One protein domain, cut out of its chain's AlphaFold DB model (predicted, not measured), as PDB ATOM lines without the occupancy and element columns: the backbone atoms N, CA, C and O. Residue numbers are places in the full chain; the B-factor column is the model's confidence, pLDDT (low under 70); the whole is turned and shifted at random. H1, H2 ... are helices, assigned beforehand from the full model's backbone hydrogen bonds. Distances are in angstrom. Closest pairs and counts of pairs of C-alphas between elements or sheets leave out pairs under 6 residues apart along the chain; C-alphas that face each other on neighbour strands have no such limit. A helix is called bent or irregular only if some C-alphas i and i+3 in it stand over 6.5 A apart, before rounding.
ATOM      1  N   PRO A   2     120.366 101.170 160.260       81.75
ATOM      2  CA  PRO A   2     120.896 102.087 161.274       81.75
ATOM      3  C   PRO A   2     119.947 103.278 161.494       81.75
ATOM      4  O   PRO A   2     119.345 103.763 160.532       81.75
ATOM      5  N   CYS A   3     119.811 103.753 162.737       88.12
ATOM      6  CA  CYS A   3     118.842 104.792 163.114       88.12
ATOM      7  C   CYS A   3     118.985 106.089 162.300       88.12
ATOM      8  O   CYS A   3     117.974 106.668 161.907       88.12
ATOM      9  N   GLY A   4     120.212 106.521 161.986       90.06
ATOM     10  CA  GLY A   4     120.438 107.728 161.185       90.06
ATOM     11  C   GLY A   4     119.896 107.623 159.760       90.06
ATOM     12  O   GLY A   4     119.333 108.589 159.250       90.06
ATOM     13  N   THR A   5     119.966 106.449 159.127       93.44
ATOM     14  CA  THR A   5     119.393 106.239 157.786       93.44
ATOM     15  C   THR A   5     117.873 106.372 157.802       93.44
ATOM     16  O   THR A   5     117.312 107.050 156.943       93.44
ATOM     17  N   ILE A   6     117.212 105.778 158.803       95.06
ATOM     18  CA  ILE A   6     115.756 105.894 158.980       95.06
ATOM     19  C   ILE A   6     115.380 107.361 159.204       95.06
ATOM     20  O   ILE A   6     114.467 107.875 158.559       95.06
ATOM     21  N   LEU A   7     116.121 108.056 160.072       94.94
ATOM     22  CA  LEU A   7     115.862 109.456 160.383       94.94
ATOM     23  C   LEU A   7     116.019 110.348 159.146       94.94
ATOM     24  O   LEU A   7     115.125 111.130 158.848       94.94
ATOM     25  N   ARG A   8     117.087 110.184 158.359       96.19
ATOM     26  CA  ARG A   8     117.286 110.944 157.110       96.19
ATOM     27  C   ARG A   8     116.216 110.672 156.052       96.19
ATOM     28  O   ARG A   8     115.859 111.581 155.298       96.19
ATOM     29  N   GLN A   9     115.677 109.454 156.003       95.62
ATOM     30  CA  GLN A   9     114.523 109.149 155.158       95.62
ATOM     31  C   GLN A   9     113.261 109.864 155.662       95.62
ATOM     32  O   GLN A   9     112.522 110.430 154.861       95.62
ATOM     33  N   ALA A  10     113.042 109.920 156.976       95.31
ATOM     34  CA  ALA A  10     111.929 110.669 157.556       95.31
ATOM     35  C   ALA A  10     112.062 112.188 157.320       95.31
ATOM     36  O   ALA A  10     111.072 112.855 157.027       95.31
ATOM     37  N   LEU A  11     113.291 112.722 157.319       96.25
ATOM     38  CA  LEU A  11     113.597 114.122 156.990       96.25
ATOM     39  C   LEU A  11     113.263 114.517 155.542       96.25
ATOM     40  O   LEU A  11     113.450 115.674 155.177       96.25
ATOM     41  N   GLN A  12     112.788 113.607 154.683       95.62
ATOM     42  CA  GLN A  12     112.166 114.009 153.412       95.62
ATOM     43  C   GLN A  12     110.899 114.849 153.635       95.62
ATOM     44  O   GLN A  12     110.553 115.658 152.779       95.62
ATOM     45  N   HIS A  13     110.257 114.710 154.795       94.31
ATOM     46  CA  HIS A  13     109.101 115.499 155.195       94.31
ATOM     47  C   HIS A  13     109.532 116.648 156.114       94.31
ATOM     48  O   HIS A  13     110.233 116.441 157.109       94.31
ATOM     49  N   ASP A  14     109.109 117.864 155.783       91.81
ATOM     50  CA  ASP A  14     109.375 119.080 156.559       91.81
ATOM     51  C   ASP A  14     108.772 119.012 157.967       91.81
ATOM     52  O   ASP A  14     109.385 119.472 158.926       91.81
ATOM     53  N   THR A  15     107.626 118.348 158.108       91.31
ATOM     54  CA  THR A  15     106.954 118.070 159.380       91.31
ATOM     55  C   THR A  15     107.868 117.363 160.377       91.31
ATOM     56  O   THR A  15     107.941 117.763 161.536       91.31
ATOM     57  N   VAL A  16     108.627 116.358 159.933       93.19
ATOM     58  CA  VAL A  16     109.575 115.629 160.789       93.19
ATOM     59  C   VAL A  16     110.739 116.530 161.194       93.19
ATOM     60  O   VAL A  16     111.134 116.538 162.360       93.19
ATOM     61  N   ALA A  17     111.265 117.323 160.258       94.19
ATOM     62  CA  ALA A  17     112.312 118.292 160.567       94.19
ATOM     63  C   ALA A  17     111.824 119.340 161.579       94.19
ATOM     64  O   ALA A  17     112.540 119.654 162.525       94.19
ATOM     65  N   ALA A  18     110.592 119.829 161.431       92.50
ATOM     66  CA  ALA A  18     109.985 120.785 162.345       92.50
ATOM     67  C   ALA A  18     109.788 120.195 163.749       92.50
ATOM     68  O   ALA A  18     110.119 120.864 164.723       92.50
ATOM     69  N   VAL A  19     109.345 118.939 163.875       91.94
ATOM     70  CA  VAL A  19     109.282 118.269 165.187       91.94
ATOM     71  C   VAL A  19     110.669 118.228 165.826       91.94
ATOM     72  O   VAL A  19     110.829 118.663 166.958       91.94
ATOM     73  N   ILE A  20     111.696 117.784 165.100       93.81
ATOM     74  CA  ILE A  20     113.052 117.671 165.658       93.81
ATOM     75  C   ILE A  20     113.606 119.032 166.088       93.81
ATOM     76  O   ILE A  20     114.252 119.116 167.131       93.81
ATOM     77  N   LEU A  21     113.372 120.078 165.290       94.25
ATOM     78  CA  LEU A  21     113.878 121.425 165.549       94.25
ATOM     79  C   LEU A  21     113.146 122.122 166.703       94.25
ATOM     80  O   LEU A  21     113.801 122.784 167.499       94.25
ATOM     81  N   TYR A  22     111.820 122.002 166.791       92.00
ATOM     82  CA  TYR A  22     111.006 122.827 167.693       92.00
ATOM     83  C   TYR A  22     110.491 122.102 168.942       92.00
ATOM     84  O   TYR A  22     110.065 122.780 169.882       92.00
ATOM     85  N   ASP A  23     110.489 120.766 168.970       89.12
ATOM     86  CA  ASP A  23     109.975 120.003 170.109       89.12
ATOM     87  C   ASP A  23     110.974 119.981 171.279       89.12
ATOM     88  O   ASP A  23     112.082 119.444 171.188       89.12
ATOM     89  N   GLU A  24     110.551 120.551 172.409       88.75
ATOM     90  CA  GLU A  24     111.279 120.527 173.688       88.75
ATOM     91  C   GLU A  24     110.563 119.693 174.763       88.75
ATOM     92  O   GLU A  24     110.938 119.747 175.941       88.75
ATOM     93  N   SER A  25     109.535 118.935 174.362       84.81
ATOM     94  CA  SER A  25     108.727 118.106 175.256       84.81
ATOM     95  C   SER A  25     109.582 117.060 175.973       84.81
ATOM     96  O   SER A  25     110.460 116.422 175.384       84.81
ATOM     97  N   GLN A  26     109.326 116.872 177.263       79.88
ATOM     98  CA  GLN A  26     110.000 115.869 178.085       79.88
ATOM     99  C   GLN A  26     109.326 114.492 177.964       79.88
ATOM    100  O   GLN A  26     108.167 114.399 177.546       79.88
ATOM    101  N   PRO A  27     110.008 113.394 178.345       77.94
ATOM    102  CA  PRO A  27     109.393 112.069 178.362       77.94
ATOM    103  C   PRO A  27     108.083 112.059 179.167       77.94
ATOM    104  O   PRO A  27     108.080 112.334 180.364       77.94
ATOM    105  N   VAL A  39     107.020 129.570 165.731       84.25
ATOM    106  CA  VAL A  39     108.342 129.672 165.093       84.25
ATOM    107  C   VAL A  39     109.152 130.898 165.538       84.25
ATOM    108  O   VAL A  39     110.346 131.003 165.232       84.25
ATOM    109  N   SER A  40     108.526 131.833 166.258       85.69
ATOM    110  CA  SER A  40     109.187 133.001 166.850       85.69
ATOM    111  C   SER A  40     109.700 132.738 168.269       85.69
ATOM    112  O   SER A  40     110.496 133.517 168.802       85.69
ATOM    113  N   ARG A  41     109.299 131.614 168.878       88.62
ATOM    114  CA  ARG A  41     109.733 131.234 170.218       88.62
ATOM    115  C   ARG A  41     111.193 130.782 170.215       88.62
ATOM    116  O   ARG A  41     111.574 129.828 169.534       88.62
ATOM    117  N   LYS A  42     111.995 131.422 171.069       92.56
ATOM    118  CA  LYS A  42     113.361 130.985 171.373       92.56
ATOM    119  C   LYS A  42     113.350 129.649 172.121       92.56
ATOM    120  O   LYS A  42     112.610 129.474 173.089       92.56
ATOM    121  N   GLN A  43     114.193 128.734 171.668       93.31
ATOM    122  CA  GLN A  43     114.424 127.421 172.254       93.31
ATOM    123  C   GLN A  43     115.257 127.541 173.531       93.31
ATOM    124  O   GLN A  43     116.079 128.448 173.674       93.31
ATOM    125  N   SER A  44     115.062 126.606 174.457       93.19
ATOM    126  CA  SER A  44     115.800 126.546 175.724       93.19
ATOM    127  C   SER A  44     117.110 125.756 175.642       93.19
ATOM    128  O   SER A  44     117.909 125.799 176.576       93.19
ATOM    129  N   GLY A  45     117.328 125.017 174.549       92.88
ATOM    130  CA  GLY A  45     118.474 124.116 174.400       92.88
ATOM    131  C   GLY A  45     118.217 122.696 174.920       92.88
ATOM    132  O   GLY A  45     119.145 121.891 174.971       92.88
ATOM    133  N   LYS A  46     116.979 122.381 175.331       90.06
ATOM    134  CA  LYS A  46     116.607 121.078 175.913       90.06
ATOM    135  C   LYS A  46     115.996 120.104 174.906       90.06
ATOM    136  O   LYS A  46     115.932 118.912 175.195       90.06
ATOM    137  N   GLY A  47     115.551 120.599 173.751       91.44
ATOM    138  CA  GLY A  47     115.007 119.771 172.674       91.44
ATOM    139  C   GLY A  47     116.019 118.791 172.075       91.44
ATOM    140  O   GLY A  47     117.238 118.962 172.183       91.44
ATOM    141  N   VAL A  48     115.506 117.764 171.394       92.19
ATOM    142  CA  VAL A  48     116.321 116.674 170.824       92.19
ATOM    143  C   VAL A  48     117.361 117.172 169.816       92.19
ATOM    144  O   VAL A  48     118.464 116.629 169.757       92.19
ATOM    145  N   PHE A  49     117.065 118.245 169.075       95.81
ATOM    146  CA  PHE A  49     118.009 118.864 168.145       95.81
ATOM    147  C   PHE A  49     119.351 119.226 168.799       95.81
ATOM    148  O   PHE A  49     120.413 119.033 168.209       95.81
ATOM    149  N   TRP A  50     119.329 119.704 170.041       96.12
ATOM    150  CA  TRP A  50     120.535 120.162 170.729       96.12
ATOM    151  C   TRP A  50     121.469 119.010 171.119       96.12
ATOM    152  O   TRP A  50     122.673 119.214 171.281       96.12
ATOM    153  N   GLN A  51     120.959 117.774 171.164       95.06
ATOM    154  CA  GLN A  51     121.773 116.585 171.416       95.06
ATOM    155  C   GLN A  51     122.729 116.262 170.259       95.06
ATOM    156  O   GLN A  51     123.779 115.658 170.487       95.06
ATOM    157  N   PHE A  52     122.447 116.735 169.036       97.19
ATOM    158  CA  PHE A  52     123.356 116.552 167.901       97.19
ATOM    159  C   PHE A  52     124.742 117.137 168.166       97.19
ATOM    160  O   PHE A  52     125.733 116.520 167.786       97.19
ATOM    161  N   PHE A  53     124.853 118.266 168.872       97.00
ATOM    162  CA  PHE A  53     126.157 118.842 169.219       97.00
ATOM    163  C   PHE A  53     127.000 117.887 170.074       97.00
ATOM    164  O   PHE A  53     128.213 117.778 169.877       97.00
ATOM    165  N   GLN A  54     126.362 117.152 170.989       94.88
ATOM    166  CA  GLN A  54     127.031 116.130 171.785       94.88
ATOM    167  C   GLN A  54     127.367 114.895 170.944       94.88
ATOM    168  O   GLN A  54     128.509 114.435 170.999       94.88
ATOM    169  N   TRP A  55     126.414 114.380 170.164       95.56
ATOM    170  CA  TRP A  55     126.623 113.194 169.323       95.56
ATOM    171  C   TRP A  55     127.716 113.403 168.274       95.56
ATOM    172  O   TRP A  55     128.475 112.492 167.985       95.56
ATOM    173  N   ILE A  56     127.844 114.615 167.739       96.75
ATOM    174  CA  ILE A  56     128.866 114.963 166.745       96.75
ATOM    175  C   ILE A  56     130.260 115.099 167.373       96.75
ATOM    176  O   ILE A  56     131.262 114.802 166.719       96.75
ATOM    177  N   ASN A  57     130.352 115.607 168.607       90.75
ATOM    178  CA  ASN A  57     131.639 116.004 169.187       90.75
ATOM    179  C   ASN A  57     132.205 115.008 170.213       90.75
ATOM    180  O   ASN A  57     133.405 115.030 170.476       90.75
ATOM    181  N   LYS A  58     131.367 114.154 170.821       87.19
ATOM    182  CA  LYS A  58     131.777 113.254 171.920       87.19
ATOM    183  C   LYS A  58     131.622 111.760 171.620       87.19
ATOM    184  O   LYS A  58     132.025 110.949 172.450       87.19
ATOM    185  N   SER A  59     131.036 111.381 170.487       88.62
ATOM    186  CA  SER A  59     130.824 109.972 170.128       88.62
ATOM    187  C   SER A  59     131.993 109.382 169.326       88.62
ATOM    188  O   SER A  59     132.939 110.081 168.953       88.62
ATOM    189  N   SER A  60     131.931 108.073 169.059       91.25
ATOM    190  CA  SER A  60     132.867 107.398 168.153       91.25
ATOM    191  C   SER A  60     132.804 107.996 166.745       91.25
ATOM    192  O   SER A  60     131.804 108.600 166.361       91.25
ATOM    193  N   PHE A  61     133.864 107.815 165.956       89.88
ATOM    194  CA  PHE A  61     133.963 108.397 164.615       89.88
ATOM    195  C   PHE A  61     132.749 108.088 163.722       89.88
ATOM    196  O   PHE A  61     132.193 109.003 163.118       89.88
ATOM    197  N   GLU A  62     132.309 106.826 163.676       90.94
ATOM    198  CA  GLU A  62     131.171 106.395 162.853       90.94
ATOM    199  C   GLU A  62     129.862 107.076 163.272       90.94
ATOM    200  O   GLU A  62     129.137 107.600 162.427       90.94
ATOM    201  N   VAL A  63     129.591 107.132 164.581       92.75
ATOM    202  CA  VAL A  63     128.389 107.777 165.127       92.75
ATOM    203  C   VAL A  63     128.432 109.282 164.883       92.75
ATOM    204  O   VAL A  63     127.443 109.857 164.440       92.75
ATOM    205  N   SER A  64     129.582 109.916 165.106       94.31
ATOM    206  CA  SER A  64     129.771 111.348 164.878       94.31
ATOM    207  C   SER A  64     129.571 111.724 163.407       94.31
ATOM    208  O   SER A  64     128.921 112.727 163.115       94.31
ATOM    209  N   ALA A  65     130.072 110.914 162.467       94.00
ATOM    210  CA  ALA A  65     129.893 111.141 161.031       94.00
ATOM    211  C   ALA A  65     128.428 110.963 160.583       94.00
ATOM    212  O   ALA A  65     127.901 111.787 159.827       94.00
ATOM    213  N   ASP A  66     127.746 109.925 161.075       95.50
ATOM    214  CA  ASP A  66     126.331 109.666 160.778       95.50
ATOM    215  C   ASP A  66     125.405 110.737 161.391       95.50
ATOM    216  O   ASP A  66     124.488 111.246 160.731       95.50
ATOM    217  N   ALA A  67     125.701 111.162 162.625       97.00
ATOM    218  CA  ALA A  67     125.022 112.264 163.297       97.00
ATOM    219  C   ALA A  67     125.237 113.588 162.553       97.00
ATOM    220  O   ALA A  67     124.268 114.307 162.315       97.00
ATOM    221  N   PHE A  68     126.468 113.888 162.117       97.81
ATOM    222  CA  PHE A  68     126.764 115.107 161.360       97.81
ATOM    223  C   PHE A  68     126.018 115.144 160.024       97.81
ATOM    224  O   PHE A  68     125.479 116.182 159.647       97.81
ATOM    225  N   THR A  69     125.935 114.011 159.322       97.31
ATOM    226  CA  THR A  69     125.187 113.915 158.057       97.31
ATOM    227  C   THR A  69     123.709 114.247 158.272       97.31
ATOM    228  O   THR A  69     123.128 115.038 157.535       97.31
ATOM    229  N   THR A  70     123.116 113.709 159.336       97.75
ATOM    230  CA  THR A  70     121.717 113.982 159.697       97.75
ATOM    231  C   THR A  70     121.504 115.432 160.141       97.75
ATOM    232  O   THR A  70     120.534 116.071 159.740       97.75
ATOM    233  N   PHE A  71     122.431 115.975 160.932       98.25
ATOM    234  CA  PHE A  71     122.425 117.371 161.363       98.25
ATOM    235  C   PHE A  71     122.518 118.339 160.179       98.25
ATOM    236  O   PHE A  71     121.782 119.321 160.115       98.25
ATOM    237  N   ARG A  72     123.371 118.036 159.194       98.25
ATOM    238  CA  ARG A  72     123.448 118.796 157.946       98.25
ATOM    239  C   ARG A  72     122.132 118.739 157.170       98.25
ATOM    240  O   ARG A  72     121.678 119.786 156.711       98.25
ATOM    241  N   ASP A  73     121.506 117.571 157.036       97.81
ATOM    242  CA  ASP A  73     120.213 117.436 156.345       97.81
ATOM    243  C   ASP A  73     119.118 118.277 157.021       97.81
ATOM    244  O   ASP A  73     118.397 119.007 156.339       97.81
ATOM    245  N   LEU A  74     119.044 118.253 158.358       97.75
ATOM    246  CA  LEU A  74     118.143 119.109 159.145       97.75
ATOM    247  C   LEU A  74     118.331 120.602 158.843       97.75
ATOM    248  O   LEU A  74     117.363 121.361 158.825       97.75
ATOM    249  N   LEU A  75     119.574 121.022 158.604       98.19
ATOM    250  CA  LEU A  75     119.925 122.428 158.419       98.19
ATOM    251  C   LEU A  75     119.925 122.909 156.962       98.19
ATOM    252  O   LEU A  75     120.046 124.107 156.716       98.19
ATOM    253  N   THR A  76     119.826 122.018 155.977       97.38
ATOM    254  CA  THR A  76     120.018 122.408 154.565       97.38
ATOM    255  C   THR A  76     118.883 121.993 153.639       97.38
ATOM    256  O   THR A  76     118.760 122.541 152.541       97.38
ATOM    257  N   LYS A  77     118.022 121.063 154.063       96.81
ATOM    258  CA  LYS A  77     116.979 120.493 153.205       96.81
ATOM    259  C   LYS A  77     115.727 121.362 153.118       96.81
ATOM    260  O   LYS A  77     115.303 121.723 152.024       96.81
ATOM    261  N   HIS A  78     115.179 121.756 154.264       97.25
ATOM    262  CA  HIS A  78     113.943 122.543 154.361       97.25
ATOM    263  C   HIS A  78     114.265 124.011 154.639       97.25
ATOM    264  O   HIS A  78     114.027 124.537 155.724       97.25
ATOM    265  N   LYS A  79     114.851 124.675 153.639       96.50
ATOM    266  CA  LYS A  79     115.508 125.986 153.787       96.50
ATOM    267  C   LYS A  79     114.662 127.082 154.461       96.50
ATOM    268  O   LYS A  79     115.205 127.750 155.338       96.50
ATOM    269  N   PRO A  80     113.366 127.284 154.133       95.56
ATOM    270  CA  PRO A  80     112.559 128.304 154.809       95.56
ATOM    271  C   PRO A  80     112.370 128.016 156.305       95.56
ATOM    272  O   PRO A  80     112.524 128.917 157.127       95.56
ATOM    273  N   LEU A  81     112.106 126.752 156.657       94.81
ATOM    274  CA  LEU A  81     111.941 126.300 158.039       94.81
ATOM    275  C   LEU A  81     113.227 126.516 158.842       94.81
ATOM    276  O   LEU A  81     113.192 127.084 159.935       94.81
ATOM    277  N   THR A  82     114.363 126.088 158.285       95.88
ATOM    278  CA  THR A  82     115.662 126.239 158.941       95.88
ATOM    279  C   THR A  82     116.068 127.706 159.054       95.88
ATOM    280  O   THR A  82     116.548 128.111 160.108       95.88
ATOM    281  N   SER A  83     115.864 128.517 158.013       97.19
ATOM    282  CA  SER A  83     116.199 129.946 158.047       97.19
ATOM    283  C   SER A  83     115.468 130.668 159.178       97.19
ATOM    284  O   SER A  83     116.094 131.370 159.980       97.19
ATOM    285  N   GLN A  84     114.158 130.424 159.305       96.19
ATOM    286  CA  GLN A  84     113.358 130.964 160.402       96.19
ATOM    287  C   GLN A  84     113.890 130.487 161.759       96.19
ATOM    288  O   GLN A  84     114.121 131.300 162.653       96.19
ATOM    289  N   TYR A  85     114.152 129.183 161.897       97.19
ATOM    290  CA  TYR A  85     114.659 128.599 163.138       97.19
ATOM    291  C   TYR A  85     116.013 129.189 163.563       97.19
ATOM    292  O   TYR A  85     116.188 129.564 164.725       97.19
ATOM    293  N   LEU A  86     116.967 129.292 162.633       98.25
ATOM    294  CA  LEU A  86     118.300 129.847 162.880       98.25
ATOM    295  C   LEU A  86     118.241 131.338 163.209       98.25
ATOM    296  O   LEU A  86     119.005 131.796 164.053       98.25
ATOM    297  N   THR A  87     117.334 132.085 162.579       98.00
ATOM    298  CA  THR A  87     117.128 133.507 162.877       98.00
ATOM    299  C   THR A  87     116.584 133.690 164.294       98.00
ATOM    300  O   THR A  87     117.150 134.452 165.075       98.00
ATOM    301  N   THR A  88     115.536 132.947 164.666       97.50
ATOM    302  CA  THR A  88     114.938 133.002 166.010       97.50
ATOM    303  C   THR A  88     115.943 132.616 167.102       97.50
ATOM    304  O   THR A  88     116.005 133.252 168.157       97.50
ATOM    305  N   ASN A  89     116.758 131.589 166.850       97.94
ATOM    306  CA  ASN A  89     117.653 130.981 167.837       97.94
ATOM    307  C   ASN A  89     119.126 131.366 167.654       97.94
ATOM    308  O   ASN A  89     120.000 130.651 168.141       97.94
ATOM    309  N   TYR A  90     119.406 132.468 166.958       98.38
ATOM    310  CA  TYR A  90     120.743 132.818 166.479       98.38
ATOM    311  C   TYR A  90     121.826 132.766 167.572       98.38
ATOM    312  O   TYR A  90     122.816 132.050 167.420       98.38
ATOM    313  N   ASP A  91     121.621 133.469 168.691       97.19
ATOM    314  CA  ASP A  91     122.616 133.565 169.774       97.19
ATOM    315  C   ASP A  91     122.877 132.210 170.440       97.19
ATOM    316  O   ASP A  91     124.015 131.859 170.764       97.19
ATOM    317  N   LEU A  92     121.817 131.420 170.621       97.62
ATOM    318  CA  LEU A  92     121.925 130.092 171.203       97.62
ATOM    319  C   LEU A  92     122.652 129.161 170.228       97.62
ATOM    320  O   LEU A  92     123.660 128.558 170.583       97.62
ATOM    321  N   PHE A  93     122.199 129.102 168.976       98.50
ATOM    322  CA  PHE A  93     122.770 128.227 167.961       98.50
ATOM    323  C   PHE A  93     124.227 128.574 167.654       98.50
ATOM    324  O   PHE A  93     125.090 127.725 167.851       98.50
ATOM    325  N   PHE A  94     124.529 129.793 167.200       98.50
ATOM    326  CA  PHE A  94     125.886 130.166 166.790       98.50
ATOM    327  C   PHE A  94     126.784 130.482 167.979       98.50
ATOM    328  O   PHE A  94     127.882 129.936 168.073       98.50
ATOM    329  N   GLY A  95     126.316 131.341 168.887       95.75
ATOM    330  CA  GLY A  95     127.120 131.841 169.998       95.75
ATOM    331  C   GLY A  95     127.409 130.781 171.057       95.75
ATOM    332  O   GLY A  95     128.545 130.666 171.509       95.75
ATOM    333  N   SER A  96     126.404 129.982 171.429       95.75
ATOM    334  CA  SER A  96     126.535 129.054 172.563       95.75
ATOM    335  C   SER A  96     126.958 127.641 172.165       95.75
ATOM    336  O   SER A  96     127.664 126.999 172.944       95.75
ATOM    337  N   TYR A  97     126.576 127.159 170.974       96.88
ATOM    338  CA  TYR A  97     126.815 125.770 170.560       96.88
ATOM    339  C   TYR A  97     127.711 125.628 169.325       96.88
ATOM    340  O   TYR A  97     128.794 125.053 169.412       96.88
ATOM    341  N   PHE A  98     127.294 126.117 168.159       98.06
ATOM    342  CA  PHE A  98     127.938 125.821 166.879       98.06
ATOM    343  C   PHE A  98     129.383 126.329 166.819       98.06
ATOM    344  O   PHE A  98     130.295 125.547 166.540       98.06
ATOM    345  N   ASN A  99     129.629 127.599 167.155       97.81
ATOM    346  CA  ASN A  99     130.981 128.162 167.092       97.81
ATOM    347  C   ASN A  99     131.897 127.563 168.167       97.81
ATOM    348  O   ASN A  99     133.027 127.165 167.882       97.81
ATOM    349  N   THR A 100     131.403 127.464 169.399       96.19
ATOM    350  CA  THR A 100     132.172 127.025 170.574       96.19
ATOM    351  C   THR A 100     132.437 125.520 170.594       96.19
ATOM    352  O   THR A 100     133.480 125.094 171.084       96.19
ATOM    353  N   THR A 101     131.524 124.712 170.049       95.75
ATOM    354  CA  THR A 101     131.603 123.243 170.089       95.75
ATOM    355  C   THR A 101     132.119 122.666 168.779       95.75
ATOM    356  O   THR A 101     132.992 121.801 168.796       95.75
ATOM    357  N   LEU A 102     131.592 123.123 167.637       97.38
ATOM    358  CA  LEU A 102     131.850 122.482 166.346       97.38
ATOM    359  C   LEU A 102     133.012 123.126 165.585       97.38
ATOM    360  O   LEU A 102     133.919 122.416 165.146       97.38
ATOM    361  N   LEU A 103     133.048 124.459 165.475       97.69
ATOM    362  CA  LEU A 103     134.153 125.153 164.784       97.69
ATOM    363  C   LEU A 103     135.479 125.058 165.551       97.69
ATOM    364  O   LEU A 103     136.555 125.056 164.951       97.69
ATOM    365  N   LEU A 104     135.408 124.935 166.876       95.44
ATOM    366  CA  LEU A 104     136.570 124.766 167.751       95.44
ATOM    367  C   LEU A 104     136.836 123.307 168.153       95.44
ATOM    368  O   LEU A 104     137.743 123.054 168.945       95.44
ATOM    369  N   SER A 105     136.114 122.343 167.574       95.69
ATOM    370  CA  SER A 105     136.315 120.911 167.826       95.69
ATOM    371  C   SER A 105     137.776 120.485 167.623       95.69
ATOM    372  O   SER A 105     138.433 120.879 166.657       95.69
ATOM    373  N   THR A 106     138.287 119.606 168.486       94.25
ATOM    374  CA  THR A 106     139.614 118.989 168.315       94.25
ATOM    375  C   THR A 106     139.621 117.945 167.194       94.25
ATOM    376  O   THR A 106     140.639 117.781 166.517       94.25
ATOM    377  N   SER A 107     138.478 117.298 166.932       94.69
ATOM    378  CA  SER A 107     138.289 116.391 165.795       94.69
ATOM    379  C   SER A 107     138.433 117.153 164.478       94.69
ATOM    380  O   SER A 107     137.669 118.081 164.194       94.69
ATOM    381  N   TYR A 108     139.405 116.734 163.660       94.75
ATOM    382  CA  TYR A 108     139.668 117.313 162.340       94.75
ATOM    383  C   TYR A 108     138.440 117.244 161.429       94.75
ATOM    384  O   TYR A 108     138.079 118.249 160.817       94.75
ATOM    385  N   VAL A 109     137.792 116.079 161.356       95.50
ATOM    386  CA  VAL A 109     136.643 115.866 160.468       95.50
ATOM    387  C   VAL A 109     135.469 116.733 160.906       95.50
ATOM    388  O   VAL A 109     134.928 117.462 160.080       95.50
ATOM    389  N   THR A 110     135.142 116.733 162.202       96.50
ATOM    390  CA  THR A 110     134.072 117.569 162.759       96.50
ATOM    391  C   THR A 110     134.341 119.044 162.486       96.50
ATOM    392  O   THR A 110     133.486 119.718 161.915       96.50
ATOM    393  N   LYS A 111     135.547 119.537 162.803       97.81
ATOM    394  CA  LYS A 111     135.922 120.935 162.566       97.81
ATOM    395  C   LYS A 111     135.769 121.309 161.092       97.81
ATOM    396  O   LYS A 111     135.069 122.265 160.770       97.81
ATOM    397  N   ARG A 112     136.388 120.539 160.191       98.25
ATOM    398  CA  ARG A 112     136.368 120.821 158.751       98.25
ATOM    399  C   ARG A 112     134.941 120.834 158.199       98.25
ATOM    400  O   ARG A 112     134.563 121.788 157.526       98.25
ATOM    401  N   ASP A 124     123.606 130.650 151.376       97.62
ATOM    402  CA  ASP A 124     122.221 130.422 150.977       97.62
ATOM    403  C   ASP A 124     121.382 131.705 151.061       97.62
ATOM    404  O   ASP A 124     121.274 132.349 152.106       97.62
ATOM    405  N   ARG A 125     120.705 132.042 149.959       96.94
ATOM    406  CA  ARG A 125     119.838 133.223 149.861       96.94
ATOM    407  C   ARG A 125     118.703 133.245 150.889       96.94
ATOM    408  O   ARG A 125     118.288 134.331 151.285       96.94
ATOM    409  N   THR A 126     118.183 132.090 151.324       97.81
ATOM    410  CA  THR A 126     117.115 132.058 152.339       97.81
ATOM    411  C   THR A 126     117.627 132.501 153.699       97.81
ATOM    412  O   THR A 126     116.844 132.975 154.513       97.81
ATOM    413  N   ASN A 127     118.932 132.372 153.937       98.19
ATOM    414  CA  ASN A 127     119.595 132.697 155.192       98.19
ATOM    415  C   ASN A 127     120.177 134.115 155.187       98.19
ATOM    416  O   ASN A 127     121.057 134.402 155.993       98.19
ATOM    417  N   TYR A 128     119.702 135.017 154.319       97.25
ATOM    418  CA  TYR A 128     120.230 136.381 154.221       97.25
ATOM    419  C   TYR A 128     120.333 137.076 155.588       97.25
ATOM    420  O   TYR A 128     121.391 137.602 155.914       97.25
ATOM    421  N   VAL A 129     119.285 136.996 156.420       97.62
ATOM    422  CA  VAL A 129     119.265 137.599 157.768       97.62
ATOM    423  C   VAL A 129     120.335 136.990 158.680       97.62
ATOM    424  O   VAL A 129     121.067 137.716 159.359       97.62
ATOM    425  N   VAL A 130     120.470 135.661 158.669       98.50
ATOM    426  CA  VAL A 130     121.506 134.939 159.423       98.50
ATOM    427  C   VAL A 130     122.894 135.351 158.942       98.50
ATOM    428  O   VAL A 130     123.749 135.682 159.761       98.50
ATOM    429  N   MET A 131     123.108 135.390 157.626       98.19
ATOM    430  CA  MET A 131     124.373 135.790 157.021       98.19
ATOM    431  C   MET A 131     124.753 137.207 157.428       98.19
ATOM    432  O   MET A 131     125.845 137.396 157.962       98.19
ATOM    433  N   THR A 132     123.852 138.183 157.261       97.75
ATOM    434  CA  THR A 132     124.125 139.583 157.613       97.75
ATOM    435  C   THR A 132     124.430 139.748 159.097       97.75
ATOM    436  O   THR A 132     125.327 140.511 159.448       97.75
ATOM    437  N   THR A 133     123.740 138.997 159.961       98.25
ATOM    438  CA  THR A 133     123.993 139.004 161.410       98.25
ATOM    439  C   THR A 133     125.364 138.403 161.726       98.25
ATOM    440  O   THR A 133     126.137 138.973 162.497       98.25
ATOM    441  N   TYR A 134     125.719 137.293 161.073       98.69
ATOM    442  CA  TYR A 134     126.990 136.603 161.286       98.69
ATOM    443  C   TYR A 134     128.193 137.421 160.843       98.69
ATOM    444  O   TYR A 134     129.159 137.532 161.604       98.69
ATOM    445  N   VAL A 135     128.127 138.031 159.658       98.38
ATOM    446  CA  VAL A 135     129.241 138.817 159.107       98.38
ATOM    447  C   VAL A 135     129.363 140.221 159.696       98.38
ATOM    448  O   VAL A 135     130.329 140.918 159.399       98.38
ATOM    449  N   ALA A 136     128.405 140.649 160.522       98.06
ATOM    450  CA  ALA A 136     128.478 141.902 161.268       98.06
ATOM    451  C   ALA A 136     129.240 141.772 162.602       98.06
ATOM    452  O   ALA A 136     129.633 142.791 163.167       98.06
ATOM    453  N   SER A 137     129.474 140.552 163.100       98.56
ATOM    454  CA  SER A 137     130.156 140.306 164.378       98.56
ATOM    455  C   SER A 137     131.680 140.297 164.228       98.56
ATOM    456  O   SER A 137     132.242 139.503 163.464       98.56
TER     457      SER A 137
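Overview. This is residues 2 to 27, 39 to 112 and 124 to 137 of the 246 residues of the protein "Conidiophore development protein hymA" of Phialophora attinorum (UniProt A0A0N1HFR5). A compact cluster of mostly short helices has the hairpin of H3 and H4 as its core, with H1 along H4 and H6 along H3. The last residues of H2 meet the first residues of H3 in a corner, H8 lies side by side with H5, and short H7 sits near the H3-H4 turn. The printed part has 114 residues with eight named helices, H1 to H8 in chain order, and no named strand: all helix. The radius of gyration of the C-alphas is 13.9 A; the spans are 36 by 32 by 28 A.

Arrangement. H1, residues 3 to 10, touches residues 66 to 73 alone of H4, residues 61 to 76, at a shallow tilt of 15 degrees, the same way; the closest C-alphas, Arg 8 and Thr 70, are 6.0 A apart. H2, residues 14 to 22, touches H3, residues 48 to 58, about perpendicular at 76 degrees; the closest C-alphas, Leu 21 and Phe 49, are 5.5 A apart. H3 and H4 form a hairpin, opposite ways at a steep tilt of 38 degrees, with C-alphas Ile 56 and Ser 64 closest at 4.2 A. H4, the hub, touches four helices. H5, residues 79 to 88, touches H8, residues 125 to 135, at a shallow tilt of 28 degrees; the closest C-alphas, Ser 83 and Asn 127, are 5.2 A apart. H6, residues 90 to 103, touches H3 with residues 97 to 102 alone; the closest C-alphas, Phe 53 and Thr 101, are 7.1 A apart. H7, residues 108 to 112, touches H6 only at the corner, C-alphas Leu 103 and Lys 111 being closest at 5.1 A. Every O i to N i+4 pair is within hydrogen-bond range in H1, H2, H4, H5 and H7, against 4 of 7 in H3, 5 of 10 in H6 and 5 of 7 in H8.

Along the chain. H1 begins at C-alpha 3 (118.842, 104.792, 163.114). H4 is 22.2 A long, H3 15.9 A and H6 15.5 A. H6 and H8 are irregular: C-alphas 96 and 99 are 7.1 A apart, C-alphas 126 and 129 8.0 A. H8 ends at C-alpha 135 (129.241, 138.817, 159.107).

Size, cuts and confidence. The C-alphas farthest apart, Pro 2 and Ala 136, are 40.5 A apart. Residues 28 to 38 and 113 to 123 are not printed; the C-alpha gaps are 22.1 A and 18.8 A. The links printed whole are tight. No printed residue is under 70 in pLDDT.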